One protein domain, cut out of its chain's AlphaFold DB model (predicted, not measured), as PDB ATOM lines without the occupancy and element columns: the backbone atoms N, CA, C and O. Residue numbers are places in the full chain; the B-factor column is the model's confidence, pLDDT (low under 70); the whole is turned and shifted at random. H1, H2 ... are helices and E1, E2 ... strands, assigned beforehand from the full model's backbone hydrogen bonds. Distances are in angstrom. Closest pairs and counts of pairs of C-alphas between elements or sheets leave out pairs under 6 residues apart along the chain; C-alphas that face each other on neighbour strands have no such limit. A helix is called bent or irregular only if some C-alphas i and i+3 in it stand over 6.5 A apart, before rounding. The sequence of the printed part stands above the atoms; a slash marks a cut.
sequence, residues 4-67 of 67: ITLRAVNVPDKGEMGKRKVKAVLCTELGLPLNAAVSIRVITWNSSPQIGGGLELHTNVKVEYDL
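Overview. This is residues 4 to 67 of the 67 residues of an uncharacterized protein of Actinomadura sp. KC345 (UniProt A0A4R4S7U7). A twisted sheet of four strands curls round one helix, H1; the long, bent strand E4 has E1 on one side and E2 and E3 on the other. The 64 printed residues include, in order, E1, H1, E2, E3 and E4; the branched sheet is antiparallel, the class mixed. The whole is compact, radius of gyration of the C-alphas 11.1 A, spanning 32 by 18 by 18 A.

Arrangement. Start at E4, residues 55 to 66, which bends by 81 degrees at residue 59. Beside its residues 56 to 63 find E1, residues 4 to 11, antiparallel, with N 9 and O 58 within hydrogen-bond range at 2.8 A. On the other side, E2, residues 39 to 45, is antiparallel to E4, with N 44 and O 62 at 2.8 A. E3, residues 50 to 52, makes a hairpin with E4, with N 50 and O 57 at 2.9 A. H1, residues 16 to 29, is on the sheet; its closest C-alpha pair with E1 is Gly 18 and Val 11, 4.8 A. In H1 every O i to N i+4 pair is within hydrogen-bond range.

Along the chain. Find C-alpha 4 at (211.769, 211.610, 107.762), where E1 begins its 17.5 A. H1 runs 20.0 A, E2 17.3 A and E3 6.4 A; E4 runs 26.9 A to C-alpha 66 at (205.105, 210.269, 98.987).

Size, cuts and confidence. The C-alphas farthest apart, Gly 53 and Leu 67, are 33.5 A apart. The printed part has no cut, no link is long, and no printed residue is under 70 in pLDDT.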
ATOM      1  N   ILE A   4     210.760 210.682 107.252       91.44
ATOM      2  CA  ILE A   4     211.769 211.610 107.762       91.44
ATOM      3  C   ILE A   4     211.376 212.103 109.151       91.44
ATOM      4  O   ILE A   4     210.197 212.155 109.500       91.44
ATOM      5  N   THR A   5     212.376 212.448 109.958       92.50
ATOM      6  CA  THR A   5     212.162 213.073 111.265       92.50
ATOM      7  C   THR A   5     212.538 214.543 111.166       92.50
ATOM      8  O   THR A   5     213.712 214.875 111.033       92.50
ATOM      9  N   LEU A   6     211.539 215.420 111.234       91.06
ATOM     10  CA  LEU A   6     211.731 216.863 111.269       91.06
ATOM     11  C   LEU A   6     212.188 217.271 112.671       91.06
ATOM     12  O   LEU A   6     211.549 216.932 113.672       91.06
ATOM     13  N   ARG A   7     213.298 218.012 112.742       88.38
ATOM     14  CA  ARG A   7     213.922 218.408 114.015       88.38
ATOM     15  C   ARG A   7     213.007 219.292 114.854       88.38
ATOM     16  O   ARG A   7     212.853 219.047 116.048       88.38
ATOM     17  N   ALA A   8     212.398 220.287 114.217       87.88
ATOM     18  CA  ALA A   8     211.487 221.230 114.841       87.88
ATOM     19  C   ALA A   8     210.458 221.726 113.820       87.88
ATOM     20  O   ALA A   8     210.813 222.110 112.706       87.88
ATOM     21  N   VAL A   9     209.188 221.744 114.212       90.31
ATOM     22  CA  VAL A   9     208.091 222.318 113.437       90.31
ATOM     23  C   VAL A   9     207.254 223.180 114.366       90.31
ATOM     24  O   VAL A   9     206.748 222.703 115.378       90.31
ATOM     25  N   ASN A  10     207.099 224.447 113.998       90.94
ATOM     26  CA  ASN A  10     206.203 225.368 114.682       90.94
ATOM     27  C   ASN A  10     204.862 225.390 113.950       90.94
ATOM     28  O   ASN A  10     204.806 225.763 112.771       90.94
ATOM     29  N   VAL A  11     203.792 224.990 114.634       90.25
ATOM     30  CA  VAL A  11     202.438 224.961 114.073       90.25
ATOM     31  C   VAL A  11     201.463 225.714 114.974       90.25
ATOM     32  O   VAL A  11     201.620 225.681 116.187       90.25
ATOM     33  N   PRO A  12     200.469 226.422 114.417       86.19
ATOM     34  CA  PRO A  12     199.413 227.035 115.226       86.19
ATOM     35  C   PRO A  12     198.413 226.002 115.763       86.19
ATOM     36  O   PRO A  12     197.805 226.221 116.802       86.19
ATOM     37  N   ASP A  13     198.242 224.894 115.043       85.25
ATOM     38  CA  ASP A  13     197.371 223.778 115.391       85.25
ATOM     39  C   ASP A  13     197.829 222.508 114.646       85.25
ATOM     40  O   ASP A  13     198.621 222.585 113.705       85.25
ATOM     41  N   LYS A  14     197.309 221.333 115.014       85.69
ATOM     42  CA  LYS A  14     197.626 220.039 114.360       85.69
ATOM     43  C   LYS A  14     196.711 219.674 113.178       85.69
ATOM     44  O   LYS A  14     196.843 218.589 112.609       85.69
ATOM     45  N   GLY A  15     195.774 220.542 112.821       86.19
ATOM     46  CA  GLY A  15     194.850 220.418 111.697       86.19
ATOM     47  C   GLY A  15     195.473 220.844 110.367       86.19
ATOM     48  O   GLY A  15     196.635 220.550 110.076       86.19
ATOM     49  N   GLU A  16     194.690 221.487 109.496       87.56
ATOM     50  CA  GLU A  16     195.138 221.827 108.137       87.56
ATOM     51  C   GLU A  16     196.341 222.775 108.116       87.56
ATOM     52  O   GLU A  16     197.259 222.593 107.311       87.56
ATOM     53  N   MET A  17     196.364 223.778 108.995       86.69
ATOM     54  CA  MET A  17     197.418 224.790 108.985       86.69
ATOM     55  C   MET A  17     198.743 224.206 109.485       86.69
ATOM     56  O   MET A  17     199.789 224.447 108.872       86.69
ATOM     57  N   GLY A  18     198.697 223.335 110.499       89.69
ATOM     58  CA  GLY A  18     199.841 222.524 110.912       89.69
ATOM     59  C   GLY A  18     200.357 221.594 109.827       89.69
ATOM     60  O   GLY A  18     201.558 221.573 109.566       89.69
ATOM     61  N   LYS A  19     199.471 220.883 109.119       89.81
ATOM     62  CA  LYS A  19     199.867 220.021 107.990       89.81
ATOM     63  C   LYS A  19     200.598 220.801 106.898       89.81
ATOM     64  O   LYS A  19     201.623 220.336 106.402       89.81
ATOM     65  N   ARG A  20     200.125 222.004 106.548       90.25
ATOM     66  CA  ARG A  20     200.799 222.880 105.569       90.25
ATOM     67  C   ARG A  20     202.186 223.310 106.048       90.25
ATOM     68  O   ARG A  20     203.129 223.287 105.261       90.25
ATOM     69  N   LYS A  21     202.332 223.652 107.333       91.75
ATOM     70  CA  LYS A  21     203.634 223.981 107.939       91.75
ATOM     71  C   LYS A  21     204.586 222.786 107.927       91.75
ATOM     72  O   LYS A  21     205.725 222.937 107.499       91.75
ATOM     73  N   VAL A  22     204.108 221.602 108.305       92.44
ATOM     74  CA  VAL A  22     204.878 220.351 108.232       92.44
ATOM     75  C   VAL A  22     205.324 220.077 106.794       92.44
ATOM     76  O   VAL A  22     206.494 219.777 106.583       92.44
ATOM     77  N   LYS A  23     204.444 220.252 105.797       91.56
ATOM     78  CA  LYS A  23     204.800 220.100 104.375       91.56
ATOM     79  C   LYS A  23     205.892 221.076 103.955       91.56
ATOM     80  O   LYS A  23     206.811 220.679 103.248       91.56
ATOM     81  N   ALA A  24     205.794 222.332 104.382       92.00
ATOM     82  CA  ALA A  24     206.793 223.337 104.054       92.00
ATOM     83  C   ALA A  24     208.174 222.956 104.606       92.00
ATOM     84  O   ALA A  24     209.139 222.926 103.849       92.00
ATOM     85  N   VAL A  25     208.244 222.580 105.889       92.38
ATOM     86  CA  VAL A  25     209.496 222.139 106.527       92.38
ATOM     87  C   VAL A  25     210.030 220.865 105.870       92.38
ATOM     88  O   VAL A  25     211.220 220.779 105.586       92.38
ATOM     89  N   LEU A  26     209.154 219.908 105.558       91.94
ATOM     90  CA  LEU A  26     209.503 218.692 104.827       91.94
ATOM     91  C   LEU A  26     210.139 219.002 103.466       91.94
ATOM     92  O   LEU A  26     211.185 218.452 103.144       91.94
ATOM     93  N   CYS A  27     209.536 219.892 102.673       91.69
ATOM     94  CA  CYS A  27     210.091 220.280 101.376       91.69
ATOM     95  C   CYS A  27     211.465 220.942 101.540       91.69
ATOM     96  O   CYS A  27     212.378 220.616 100.789       91.69
ATOM     97  N   THR A  28     211.639 221.804 102.547       91.69
ATOM     98  CA  THR A  28     212.937 222.421 102.854       91.69
ATOM     99  C   THR A  28     214.005 221.384 103.208       91.69
ATOM    100  O   THR A  28     215.094 221.444 102.645       91.69
ATOM    101  N   GLU A  29     213.701 220.407 104.068       89.94
ATOM    102  CA  GLU A  29     214.646 219.338 104.444       89.94
ATOM    103  C   GLU A  29     215.023 218.444 103.253       89.94
ATOM    104  O   GLU A  29     216.150 217.966 103.160       89.94
ATOM    105  N   LEU A  30     214.089 218.234 102.322       89.50
ATOM    106  CA  LEU A  30     214.320 217.463 101.100       89.50
ATOM    107  C   LEU A  30     214.973 218.282  99.974       89.50
ATOM    108  O   LEU A  30     215.250 217.728  98.913       89.50
ATOM    109  N   GLY A  31     215.192 219.587 100.167       90.06
ATOM    110  CA  GLY A  31     215.686 220.484  99.119       90.06
ATOM    111  C   GLY A  31     214.713 220.657  97.944       90.06
ATOM    112  O   GLY A  31     215.127 220.989  96.837       90.06
ATOM    113  N   LEU A  32     213.421 220.413  98.170       89.81
ATOM    114  CA  LEU A  32     212.363 220.504  97.170       89.81
ATOM    115  C   LEU A  32     211.664 221.872  97.216       89.81
ATOM    116  O   LEU A  32     211.537 222.480  98.284       89.81
ATOM    117  N   PRO A  33     211.134 222.360  96.079       90.25
ATOM    118  CA  PRO A  33     210.284 223.543  96.080       90.25
ATOM    119  C   PRO A  33     209.007 223.286  96.894       90.25
ATOM    120  O   PRO A  33     208.476 222.180  96.903       90.25
ATOM    121  N   LEU A  34     208.449 224.323  97.527       84.06
ATOM    122  CA  LEU A  34     207.212 224.214  98.326       84.06
ATOM    123  C   LEU A  34     206.005 223.693  97.520       84.06
ATOM    124  O   LEU A  34     205.090 223.087  98.081       84.06
ATOM    125  N   ASN A  35     206.031 223.906  96.203       85.25
ATOM    126  CA  ASN A  35     205.028 223.420  95.256       85.25
ATOM    127  C   ASN A  35     205.322 222.007  94.729       85.25
ATOM    128  O   ASN A  35     204.624 221.542  93.832       85.25
ATOM    129  N   ALA A  36     206.339 221.319  95.253       86.62
ATOM    130  CA  ALA A  36     206.591 219.933  94.904       86.62
ATOM    131  C   ALA A  36     205.366 219.064  95.232       86.62
ATOM    132  O   ALA A  36     204.615 219.325  96.188       86.62
ATOM    133  N   ALA A  37     205.196 218.003  94.442       86.81
ATOM    134  CA  ALA A  37     204.111 217.030  94.544       86.81
ATOM    135  C   ALA A  37     204.222 216.125  95.790       86.81
ATOM    136  O   ALA A  37     203.820 214.972  95.778       86.81
ATOM    137  N   VAL A  38     204.720 216.661  96.907       89.06
ATOM    138  CA  VAL A  38     204.844 215.931  98.163       89.06
ATOM    139  C   VAL A  38     203.476 215.790  98.818       89.06
ATOM    140  O   VAL A  38     202.813 216.791  99.135       89.06
ATOM    141  N   SER A  39     203.083 214.544  99.057       90.25
ATOM    142  CA  SER A  39     201.857 214.177  99.759       90.25
ATOM    143  C   SER A  39     202.193 213.611 101.131       90.25
ATOM    144  O   SER A  39     202.844 212.577 101.243       90.25
ATOM    145  N   ILE A  40     201.732 214.276 102.192       90.62
ATOM    146  CA  ILE A  40     201.879 213.769 103.560       90.62
ATOM    147  C   ILE A  40     200.788 212.734 103.819       90.62
ATOM    148  O   ILE A  40     199.602 213.040 103.698       90.62
ATOM    149  N   ARG A  41     201.189 211.528 104.220       91.25
ATOM    150  CA  ARG A  41     200.270 210.448 104.597       91.25
ATOM    151  C   ARG A  41     200.003 210.457 106.093       91.25
ATOM    152  O   ARG A  41     198.848 210.471 106.512       91.25
ATOM    153  N   VAL A  42     201.071 210.497 106.886       91.88
ATOM    154  CA  VAL A  42     201.008 210.398 108.346       91.88
ATOM    155  C   VAL A  42     201.955 211.417 108.968       91.88
ATOM    156  O   VAL A  42     203.065 211.636 108.481       91.88
ATOM    157  N   ILE A  43     201.499 212.046 110.052       91.81
ATOM    158  CA  ILE A  43     202.307 212.926 110.898       91.81
ATOM    159  C   ILE A  43     202.231 212.384 112.317       91.81
ATOM    160  O   ILE A  43     201.163 212.379 112.930       91.81
ATOM    161  N   THR A  44     203.375 211.968 112.842       91.50
ATOM    162  CA  THR A  44     203.506 211.451 114.199       91.50
ATOM    163  C   THR A  44     204.235 212.477 115.053       91.50
ATOM    164  O   THR A  44     205.433 212.733 114.893       91.50
ATOM    165  N   TRP A  45     203.491 213.069 115.981       88.56
ATOM    166  CA  TRP A  45     203.976 214.075 116.920       88.56
ATOM    167  C   TRP A  45     204.593 213.379 118.140       88.56
ATOM    168  O   TRP A  45     203.877 213.021 119.069       88.56
ATOM    169  N   ASN A  46     205.911 213.150 118.136       78.25
ATOM    170  CA  ASN A  46     206.581 212.401 119.215       78.25
ATOM    171  C   ASN A  46     206.919 213.245 120.453       78.25
ATOM    172  O   ASN A  46     207.426 212.707 121.433       78.25
ATOM    173  N   SER A  47     206.706 214.560 120.419       74.31
ATOM    174  CA  SER A  47     207.105 215.453 121.508       74.31
ATOM    175  C   SER A  47     205.932 216.256 122.045       74.31
ATOM    176  O   SER A  47     205.082 216.732 121.283       74.31
ATOM    177  N   SER A  48     205.923 216.419 123.371       76.69
ATOM    178  CA  SER A  48     205.060 217.367 124.068       76.69
ATOM    179  C   SER A  48     205.328 218.762 123.503       76.69
ATOM    180  O   SER A  48     206.476 219.210 123.568       76.69
ATOM    181  N   PRO A  49     204.327 219.427 122.903       80.50
ATOM    182  CA  PRO A  49     204.541 220.742 122.329       80.50
ATOM    183  C   PRO A  49     204.971 221.729 123.402       80.50
ATOM    184  O   PRO A  49     204.389 221.774 124.487       80.50
ATOM    185  N   GLN A  50     205.952 222.564 123.078       85.81
ATOM    186  CA  GLN A  50     206.182 223.779 123.845       85.81
ATOM    187  C   GLN A  50     205.210 224.834 123.324       85.81
ATOM    188  O   GLN A  50     205.314 225.266 122.176       85.81
ATOM    189  N   ILE A  51     204.234 225.203 124.154       85.81
ATOM    190  CA  ILE A  51     203.203 226.177 123.796       85.81
ATOM    191  C   ILE A  51     203.700 227.571 124.178       85.81
ATOM    192  O   ILE A  51     203.990 227.832 125.345       85.81
ATOM    193  N   GLY A  52     203.784 228.474 123.204       82.75
ATOM    194  CA  GLY A  52     204.201 229.856 123.434       82.75
ATOM    195  C   GLY A  52     203.636 230.798 122.379       82.75
ATOM    196  O   GLY A  52     203.694 230.509 121.188       82.75
ATOM    197  N   GLY A  53     203.065 231.928 122.810       79.00
ATOM    198  CA  GLY A  53     202.595 232.979 121.895       79.00
ATOM    199  C   GLY A  53     201.525 232.534 120.887       79.00
ATOM    200  O   GLY A  53     201.475 233.078 119.789       79.00
ATOM    201  N   GLY A  54     200.699 231.537 121.230       81.75
ATOM    202  CA  GLY A  54     199.670 230.988 120.336       81.75
ATOM    203  C   GLY A  54     200.176 229.969 119.307       81.75
ATOM    204  O   GLY A  54     199.433 229.628 118.393       81.75
ATOM    205  N   LEU A  55     201.417 229.487 119.438       85.81
ATOM    206  CA  LEU A  55     201.987 228.427 118.605       85.81
ATOM    207  C   LEU A  55     202.405 227.220 119.453       85.81
ATOM    208  O   LEU A  55     202.831 227.361 120.602       85.81
ATOM    209  N   GLU A  56     202.310 226.040 118.848       89.19
ATOM    210  CA  GLU A  56     202.798 224.765 119.354       89.19
ATOM    211  C   GLU A  56     204.110 224.401 118.637       89.19
ATOM    212  O   GLU A  56     204.127 224.047 117.451       89.19
ATOM    213  N   LEU A  57     205.230 224.472 119.361       89.56
ATOM    214  CA  LEU A  57     206.513 223.985 118.867       89.56
ATOM    215  C   LEU A  57     206.628 222.486 119.129       89.56
ATOM    216  O   LEU A  57     206.726 222.055 120.278       89.56
ATOM    217  N   HIS A  58     206.695 221.698 118.062       89.44
ATOM    218  CA  HIS A  58     206.937 220.266 118.132       89.44
ATOM    219  C   HIS A  58     208.331 219.916 117.636       89.44
ATOM    220  O   HIS A  58     208.708 220.249 116.514       89.44
ATOM    221  N   THR A  59     209.080 219.182 118.447       89.38
ATOM    222  CA  THR A  59     210.357 218.591 118.048       89.38
ATOM    223  C   THR A  59     210.173 217.121 117.666       89.38
ATOM    224  O   THR A  59     209.155 216.506 117.984       89.38
ATOM    225  N   ASN A  60     211.127 216.557 116.918       89.69
ATOM    226  CA  ASN A  60     211.138 215.135 116.528       89.69
ATOM    227  C   ASN A  60     209.842 214.642 115.843       89.69
ATOM    228  O   ASN A  60     209.355 213.533 116.100       89.69
ATOM    229  N   VAL A  61     209.266 215.465 114.966       90.62
ATOM    230  CA  VAL A  61     208.037 215.122 114.238       90.62
ATOM    231  C   VAL A  61     208.381 214.133 113.133       90.62
ATOM    232  O   VAL A  61     209.127 214.462 112.215       90.62
ATOM    233  N   LYS A  62     207.841 212.917 113.205       92.75
ATOM    234  CA  LYS A  62     208.004 211.929 112.133       92.75
ATOM    235  C   LYS A  62     206.940 212.156 111.074       92.75
ATOM    236  O   LYS A  62     205.763 212.286 111.402       92.75
ATOM    237  N   VAL A  63     207.358 212.191 109.818       93.12
ATOM    238  CA  VAL A  63     206.469 212.416 108.682       93.12
ATOM    239  C   VAL A  63     206.688 211.319 107.660       93.12
ATOM    240  O   VAL A  63     207.810 211.101 107.202       93.12
ATOM    241  N   GLU A  64     205.603 210.642 107.309       93.94
ATOM    242  CA  GLU A  64     205.555 209.700 106.199       93.94
ATOM    243  C   GLU A  64     204.979 210.416 104.987       93.94
ATOM    244  O   GLU A  64     203.892 211.006 105.052       93.94
ATOM    245  N   TYR A  65     205.722 210.386 103.888       91.38
ATOM    246  CA  TYR A  65     205.379 211.128 102.686       91.38
ATOM    247  C   TYR A  65     205.576 210.292 101.425       91.38
ATOM    248  O   TYR A  65     206.161 209.210 101.448       91.38
ATOM    249  N   ASP A  66     205.043 210.818 100.335       91.38
ATOM    250  CA  ASP A  66     205.105 210.269  98.987       91.38
ATOM    251  C   ASP A  66     205.458 211.414  98.024       91.38
ATOM    252  O   ASP A  66     205.067 212.560  98.290       91.38
ATOM    253  N   LEU A  67     206.235 211.120  96.979       85.75
ATOM    254  CA  LEU A  67     206.724 212.086  95.983       85.75
ATOM    255  C   LEU A  67     206.081 211.855  94.618       85.75
ATOM    256  O   LEU A  67     205.891 210.670  94.269       85.75
TER     257      LEU A  67